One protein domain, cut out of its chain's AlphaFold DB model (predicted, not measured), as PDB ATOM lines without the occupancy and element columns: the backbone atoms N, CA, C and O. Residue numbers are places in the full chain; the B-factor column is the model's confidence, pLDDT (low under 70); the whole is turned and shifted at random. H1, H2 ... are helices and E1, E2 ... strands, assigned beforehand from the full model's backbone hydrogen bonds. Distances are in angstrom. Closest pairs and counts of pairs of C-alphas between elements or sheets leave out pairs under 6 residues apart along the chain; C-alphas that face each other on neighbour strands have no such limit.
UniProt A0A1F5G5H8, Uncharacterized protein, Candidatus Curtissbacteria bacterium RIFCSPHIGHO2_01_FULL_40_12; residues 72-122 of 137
ATOM      1  N   LYS A  72      33.863  -7.527  24.282       90.25
ATOM      2  CA  LYS A  72      32.533  -7.424  23.659       90.25
ATOM      3  C   LYS A  72      31.887  -8.773  23.375       90.25
ATOM      4  O   LYS A  72      30.666  -8.829  23.204       90.25
ATOM      5  N   LYS A  73      32.697  -9.832  23.308       88.81
ATOM      6  CA  LYS A  73      32.288 -11.174  22.897       88.81
ATOM      7  C   LYS A  73      32.529 -12.196  24.003       88.81
ATOM      8  O   LYS A  73      33.506 -12.113  24.739       88.81
ATOM      9  N   SER A  74      31.600 -13.141  24.100       84.31
ATOM     10  CA  SER A  74      31.695 -14.325  24.951       84.31
ATOM     11  C   SER A  74      32.390 -15.461  24.187       84.31
ATOM     12  O   SER A  74      32.121 -15.604  22.991       84.31
ATOM     13  N   PRO A  75      33.181 -16.314  24.855       87.88
ATOM     14  CA  PRO A  75      33.517 -16.270  26.284       87.88
ATOM     15  C   PRO A  75      34.573 -15.201  26.603       87.88
ATOM     16  O   PRO A  75      35.497 -14.972  25.821       87.88
ATOM     17  N   PHE A  76      34.448 -14.553  27.766       88.56
ATOM     18  CA  PHE A  76      35.300 -13.425  28.159       88.56
ATOM     19  C   PHE A  76      36.804 -13.734  28.085       88.56
ATOM     20  O   PHE A  76      37.567 -12.924  27.562       88.56
ATOM     21  N   ASN A  77      37.225 -14.909  28.564       87.81
ATOM     22  CA  ASN A  77      38.643 -15.275  28.643       87.81
ATOM     23  C   ASN A  77      39.307 -15.394  27.264       87.81
ATOM     24  O   ASN A  77      40.444 -14.969  27.110       87.81
ATOM     25  N   GLU A  78      38.609 -15.906  26.247       88.50
ATOM     26  CA  GLU A  78      39.188 -16.024  24.900       88.50
ATOM     27  C   GLU A  78      39.461 -14.648  24.286       88.50
ATOM     28  O   GLU A  78      40.525 -14.408  23.720       88.50
ATOM     29  N   ALA A  79      38.514 -13.717  24.422       89.38
ATOM     30  CA  ALA A  79      38.692 -12.352  23.937       89.38
ATOM     31  C   ALA A  79      39.716 -11.565  24.774       89.38
ATOM     32  O   ALA A  79      40.396 -10.690  24.237       89.38
ATOM     33  N   LYS A  80      39.839 -11.877  26.070       89.31
ATOM     34  CA  LYS A  80      40.854 -11.304  26.958       89.31
ATOM     35  C   LYS A  80      42.267 -11.713  26.534       89.31
ATOM     36  O   LYS A  80      43.090 -10.819  26.371       89.31
ATOM     37  N   ILE A  81      42.512 -13.000  26.277       90.38
ATOM     38  CA  ILE A  81      43.826 -13.504  25.837       90.38
ATOM     39  C   ILE A  81      44.280 -12.780  24.566       90.38
ATOM     40  O   ILE A  81      45.372 -12.227  24.531       90.38
ATOM     41  N   LYS A  82      43.405 -12.655  23.558       90.94
ATOM     42  CA  LYS A  82      43.730 -11.915  22.322       90.94
ATOM     43  C   LYS A  82      44.080 -10.446  22.568       90.94
ATOM     44  O   LYS A  82      44.850  -9.846  21.822       90.94
ATOM     45  N   ALA A  83      43.457  -9.828  23.570       90.88
ATOM     46  CA  ALA A  83      43.771  -8.458  23.937       90.88
ATOM     47  C   ALA A  83      45.107  -8.365  24.689       90.88
ATOM     48  O   ALA A  83      45.822  -7.391  24.475       90.88
ATOM     49  N   GLU A  84      45.454  -9.346  25.529       89.69
ATOM     50  CA  GLU A  84      46.764  -9.453  26.193       89.69
ATOM     51  C   GLU A  84      47.892  -9.659  25.171       89.69
ATOM     52  O   GLU A  84      48.854  -8.892  25.190       89.69
ATOM     53  N   GLU A  85      47.718 -10.566  24.203       90.75
ATOM     54  CA  GLU A  85      48.658 -10.785  23.087       90.75
ATOM     55  C   GLU A  85      48.962  -9.480  22.332       90.75
ATOM     56  O   GLU A  85      50.114  -9.168  22.037       90.75
ATOM     57  N   TRP A  86      47.941  -8.649  22.087       91.94
ATOM     58  CA  TRP A  86      48.147  -7.351  21.444       91.94
ATOM     59  C   TRP A  86      49.079  -6.432  22.254       91.94
ATOM     60  O   TRP A  86      49.902  -5.726  21.665       91.94
ATOM     61  N   PHE A  87      48.969  -6.420  23.588       89.50
ATOM     62  CA  PHE A  87      49.862  -5.622  24.437       89.50
ATOM     63  C   PHE A  87      51.287  -6.168  24.434       89.50
ATOM     64  O   PHE A  87      52.217  -5.365  24.374       89.50
ATOM     65  N   GLU A  88      51.461  -7.488  24.456       86.94
ATOM     66  CA  GLU A  88      52.782  -8.123  24.372       86.94
ATOM     67  C   GLU A  88      53.491  -7.771  23.055       86.94
ATOM     68  O   GLU A  88      54.672  -7.420  23.058       86.94
ATOM     69  N   GLU A  89      52.765  -7.765  21.934       87.62
ATOM     70  CA  GLU A  89      53.310  -7.383  20.625       87.62
ATOM     71  C   GLU A  89      53.684  -5.893  20.535       87.62
ATOM     72  O   GLU A  89      54.681  -5.535  19.903       87.62
ATOM     73  N   HIS A  90      52.886  -5.006  21.142       86.75
ATOM     74  CA  HIS A  90      53.058  -3.549  21.012       86.75
ATOM     75  C   HIS A  90      53.956  -2.938  22.093       86.75
ATOM     76  O   HIS A  90      54.476  -1.834  21.906       86.75
ATOM     77  N   PHE A  91      54.150  -3.634  23.212       84.94
ATOM     78  CA  PHE A  91      54.977  -3.194  24.335       84.94
ATOM     79  C   PHE A  91      55.930  -4.303  24.819       84.94
ATOM     80  O   PHE A  91      55.982  -4.556  26.018       84.94
ATOM     81  N   PRO A  92      56.741  -4.920  23.939       74.62
ATOM     82  CA  PRO A  92      57.534  -6.109  24.276       74.62
ATOM     83  C   PRO A  92      58.621  -5.849  25.328       74.62
ATOM     84  O   PRO A  92      59.090  -6.770  25.988       74.62
ATOM     85  N   GLU A  93      59.047  -4.592  25.475       74.19
ATOM     86  CA  GLU A  93      60.055  -4.178  26.456       74.19
ATOM     87  C   GLU A  93      59.456  -3.833  27.829       74.19
ATOM     88  O   GLU A  93      60.211  -3.634  28.779       74.19
ATOM     89  N   ASN A  94      58.125  -3.751  27.952       73.62
ATOM     90  CA  ASN A  94      57.453  -3.442  29.212       73.62
ATOM     91  C   ASN A  94      56.738  -4.683  29.741       73.62
ATOM     92  O   ASN A  94      56.025  -5.357  29.001       73.62
ATOM     93  N   ASP A  95      56.861  -4.943  31.040       74.12
ATOM     94  CA  ASP A  95      56.025  -5.947  31.688       74.12
ATOM     95  C   ASP A  95      54.559  -5.482  31.616       74.12
ATOM     96  O   ASP A  95      54.218  -4.374  32.043       74.12
ATOM     97  N   ILE A  96      53.681  -6.326  31.068       75.50
ATOM     98  CA  ILE A  96      52.243  -6.056  30.972       75.50
ATOM     99  C   ILE A  96      51.631  -5.748  32.352       75.50
ATOM    100  O   ILE A  96      50.670  -4.983  32.443       75.50
ATOM    101  N   CYS A  97      52.242  -6.251  33.432       75.19
ATOM    102  CA  CYS A  97      51.872  -5.960  34.815       75.19
ATOM    103  C   CYS A  97      52.204  -4.534  35.273       75.19
ATOM    104  O   CYS A  97      51.589  -4.032  36.220       75.19
ATOM    105  N   GLU A  98      53.158  -3.864  34.628       77.81
ATOM    106  CA  GLU A  98      53.483  -2.456  34.889       77.81
ATOM    107  C   GLU A  98      52.559  -1.506  34.117       77.81
ATOM    108  O   GLU A  98      52.345  -0.351  34.518       77.81
ATOM    109  N   ILE A  99      51.949  -1.998  33.038       79.62
ATOM    110  CA  ILE A  99      50.962  -1.257  32.265       79.62
ATOM    111  C   ILE A  99      49.640  -1.242  33.043       79.62
ATOM    112  O   ILE A  99      49.080  -2.264  33.431       79.62
ATOM    113  N   LYS A 100      49.084  -0.047  33.262       83.25
ATOM    114  CA  LYS A 100      47.793   0.122  33.949       83.25
ATOM    115  C   LYS A 100      46.636  -0.276  33.032       83.25
ATOM    116  O   LYS A 100      46.002   0.601  32.442       83.25
ATOM    117  N   ILE A 101      46.384  -1.574  32.908       85.69
ATOM    118  CA  ILE A 101      45.326  -2.157  32.073       85.69
ATOM    119  C   ILE A 101      44.126  -2.536  32.950       85.69
ATOM    120  O   ILE A 101      44.268  -2.957  34.097       85.69
ATOM    121  N   SER A 102      42.912  -2.357  32.439       86.38
ATOM    122  CA  SER A 102      41.682  -2.812  33.095       86.38
ATOM    123  C   SER A 102      40.760  -3.488  32.090       86.38
ATOM    124  O   SER A 102      40.314  -2.837  31.143       86.38
ATOM    125  N   PHE A 103      40.445  -4.766  32.309       87.88
ATOM    126  CA  PHE A 103      39.506  -5.512  31.474       87.88
ATOM    127  C   PHE A 103      38.086  -5.384  32.013       87.88
ATOM    128  O   PHE A 103      37.819  -5.634  33.188       87.88
ATOM    129  N   ILE A 104      37.159  -4.987  31.149       87.38
ATOM    130  CA  ILE A 104      35.763  -4.754  31.507       87.38
ATOM    131  C   ILE A 104      34.882  -5.533  30.527       87.38
ATOM    132  O   ILE A 104      35.016  -5.344  29.317       87.38
ATOM    133  N   PRO A 105      33.962  -6.385  31.003       88.25
ATOM    134  CA  PRO A 105      32.995  -7.036  30.131       88.25
ATOM    135  C   PRO A 105      31.948  -6.032  29.633       88.25
ATOM    136  O   PRO A 105      31.456  -5.180  30.384       88.25
ATOM    137  N   ALA A 106      31.562  -6.139  28.366       85.69
ATOM    138  CA  ALA A 106      30.390  -5.460  27.839       85.69
ATOM    139  C   ALA A 106      29.106  -6.067  28.429       85.69
ATOM    140  O   ALA A 106      29.076  -7.215  28.861       85.69
ATOM    141  N   LYS A 107      28.008  -5.300  28.428       83.06
ATOM    142  CA  LYS A 107      26.731  -5.708  29.053       83.06
ATOM    143  C   LYS A 107      26.162  -7.026  28.513       83.06
ATOM    144  O   LYS A 107      25.408  -7.689  29.210       83.06
ATOM    145  N   ASN A 108      26.473  -7.352  27.266       77.44
ATOM    146  CA  ASN A 108      26.045  -8.562  26.569       77.44
ATOM    147  C   ASN A 108      26.936  -9.782  26.864       77.44
ATOM    148  O   ASN A 108      26.578 -10.889  26.474       77.44
ATOM    149  N   VAL A 109      28.071  -9.598  27.543       81.25
ATOM    150  CA  VAL A 109      28.926 -10.689  28.017       81.25
ATOM    151  C   VAL A 109      28.397 -11.124  29.386       81.25
ATOM    152  O   VAL A 109      28.706 -10.517  30.410       81.25
ATOM    153  N   ASN A 110      27.522 -12.133  29.394       66.31
ATOM    154  CA  ASN A 110      26.841 -12.635  30.596       66.31
ATOM    155  C   ASN A 110      27.662 -13.714  31.324       66.31
ATOM    156  O   ASN A 110      27.150 -14.776  31.681       66.31
ATOM    157  N   ASP A 111      28.942 -13.430  31.536       71.25
ATOM    158  CA  ASP A 111      29.819 -14.287  32.320       71.25
ATOM    159  C   ASP A 111      29.770 -13.820  33.781       71.25
ATOM    160  O   ASP A 111      29.866 -12.624  34.079       71.25
ATOM    161  N   LYS A 112      29.598 -14.752  34.727       73.81
ATOM    162  CA  LYS A 112      29.682 -14.458  36.169       73.81
ATOM    163  C   LYS A 112      31.146 -14.232  36.560       73.81
ATOM    164  O   LYS A 112      31.752 -15.076  37.210       73.81
ATOM    165  N   LEU A 113      31.701 -13.104  36.127       76.25
ATOM    166  CA  LEU A 113      33.108 -12.757  36.294       76.25
ATOM    167  C   LEU A 113      33.380 -12.203  37.690       76.25
ATOM    168  O   LEU A 113      32.626 -11.386  38.230       76.25
ATOM    169  N   THR A 114      34.498 -12.625  38.257       74.31
ATOM    170  CA  THR A 114      35.079 -12.080  39.479       74.31
ATOM    171  C   THR A 114      36.123 -11.013  39.145       74.31
ATOM    172  O   THR A 114      36.557 -10.861  38.005       74.31
ATOM    173  N   ALA A 115      36.575 -10.271  40.160       69.25
ATOM    174  CA  ALA A 115      37.671  -9.315  39.993       69.25
ATOM    175  C   ALA A 115      38.988  -9.978  39.536       69.25
ATOM    176  O   ALA A 115      39.819  -9.305  38.937       69.25
ATOM    177  N   LYS A 116      39.169 -11.281  39.802       70.81
ATOM    178  CA  LYS A 116      40.345 -12.041  39.360       70.81
ATOM    179  C   LYS A 116      40.318 -12.307  37.862       70.81
ATOM    180  O   LYS A 116      41.343 -12.167  37.213       70.81
ATOM    181  N   ASP A 117      39.146 -12.616  37.312       72.69
ATOM    182  CA  ASP A 117      38.993 -12.889  35.878       72.69
ATOM    183  C   ASP A 117      39.304 -11.638  35.039       72.69
ATOM    184  O   ASP A 117      39.846 -11.724  33.942       72.69
ATOM    185  N   GLN A 118      39.019 -10.458  35.597       75.06
ATOM    186  CA  GLN A 118      39.252  -9.146  34.986       75.06
ATOM    187  C   GLN A 118      40.677  -8.600  35.179       75.06
ATOM    188  O   GLN A 118      41.007  -7.556  34.611       75.06
ATOM    189  N   ALA A 119      41.512  -9.249  35.993       74.56
ATOM    190  CA  ALA A 119      42.907  -8.863  36.172       74.56
ATOM    191  C   ALA A 119      43.765  -9.415  35.026       74.56
ATOM    192  O   ALA A 119      43.446 -10.463  34.473       74.56
ATOM    193  N   VAL A 120      44.858  -8.727  34.690       74.75
ATOM    194  CA  VAL A 120      45.871  -9.258  33.762       74.75
ATOM    195  C   VAL A 120      46.412 -10.573  34.332       74.75
ATOM    196  O   VAL A 120      46.687 -10.657  35.536       74.75
ATOM    197  N   GLU A 121      46.503 -11.611  33.503       71.44
ATOM    198  CA  GLU A 121      46.976 -12.920  33.958       71.44
ATOM    199  C   GLU A 121      48.452 -12.871  34.399       71.44
ATOM    200  O   GLU A 121      49.256 -12.113  33.869       71.44
ATOM    201  N   GLY A 122      48.815 -13.629  35.440       62.28
ATOM    202  CA  GLY A 122      50.192 -13.675  35.954       62.28
ATOM    203  C   GLY A 122      50.637 -12.471  36.800       62.28
ATOM    204  O   GLY A 122      51.646 -12.572  37.502       62.28
TER     205      GLY A 122
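AT A GLANCE: This is residues 72 to 122 of the 137 residues of an uncharacterized protein of Candidatus Curtissbacteria bacterium RIFCSPHIGHO2_01_FULL_40_12 (UniProt A0A1F5G5H8). With little regular structure, the domain is an elongated fold of three passes: the helix H1 runs along its length, the strand E1 comes back beside it, and residues 106 to 122, with no named element, fold back once more. The printed part has 51 residues, with one named helix and then one named strand, which hold only 20 of them. The class is mixed, helices and strands. The whole is only just compact, close to loose, with a radius of gyration of the C-alphas of 11.4 A and spans of 35 by 18 by 14 A.

HOW THE PARTS SIT: H1, residues 76 to 90, and E1, residues 101 to 105, have centres 11.1 A apart. Two pairs of their C-alphas lie within 8 A, the closest those of Phe 76 and Pro 105 at 7.1 A. E1 pairs with no named strand. In H1 every O i to N i+4 pair is within hydrogen-bond range.

IN THESE COORDINATES: H1 begins at C-alpha 76 (35.300, -13.425, 28.159) and measures 21.5 A. E1 measures 13.4 A and ends at C-alpha 105 (32.995, -7.036, 30.131).

THE WHOLE: The C-alphas farthest apart, of Glu 93 and Asn 110, are 34.5 A apart. The printed part has no cut, and the link from H1 to E1 is short. Residues 110, 115 and 122 are under pLDDT 70.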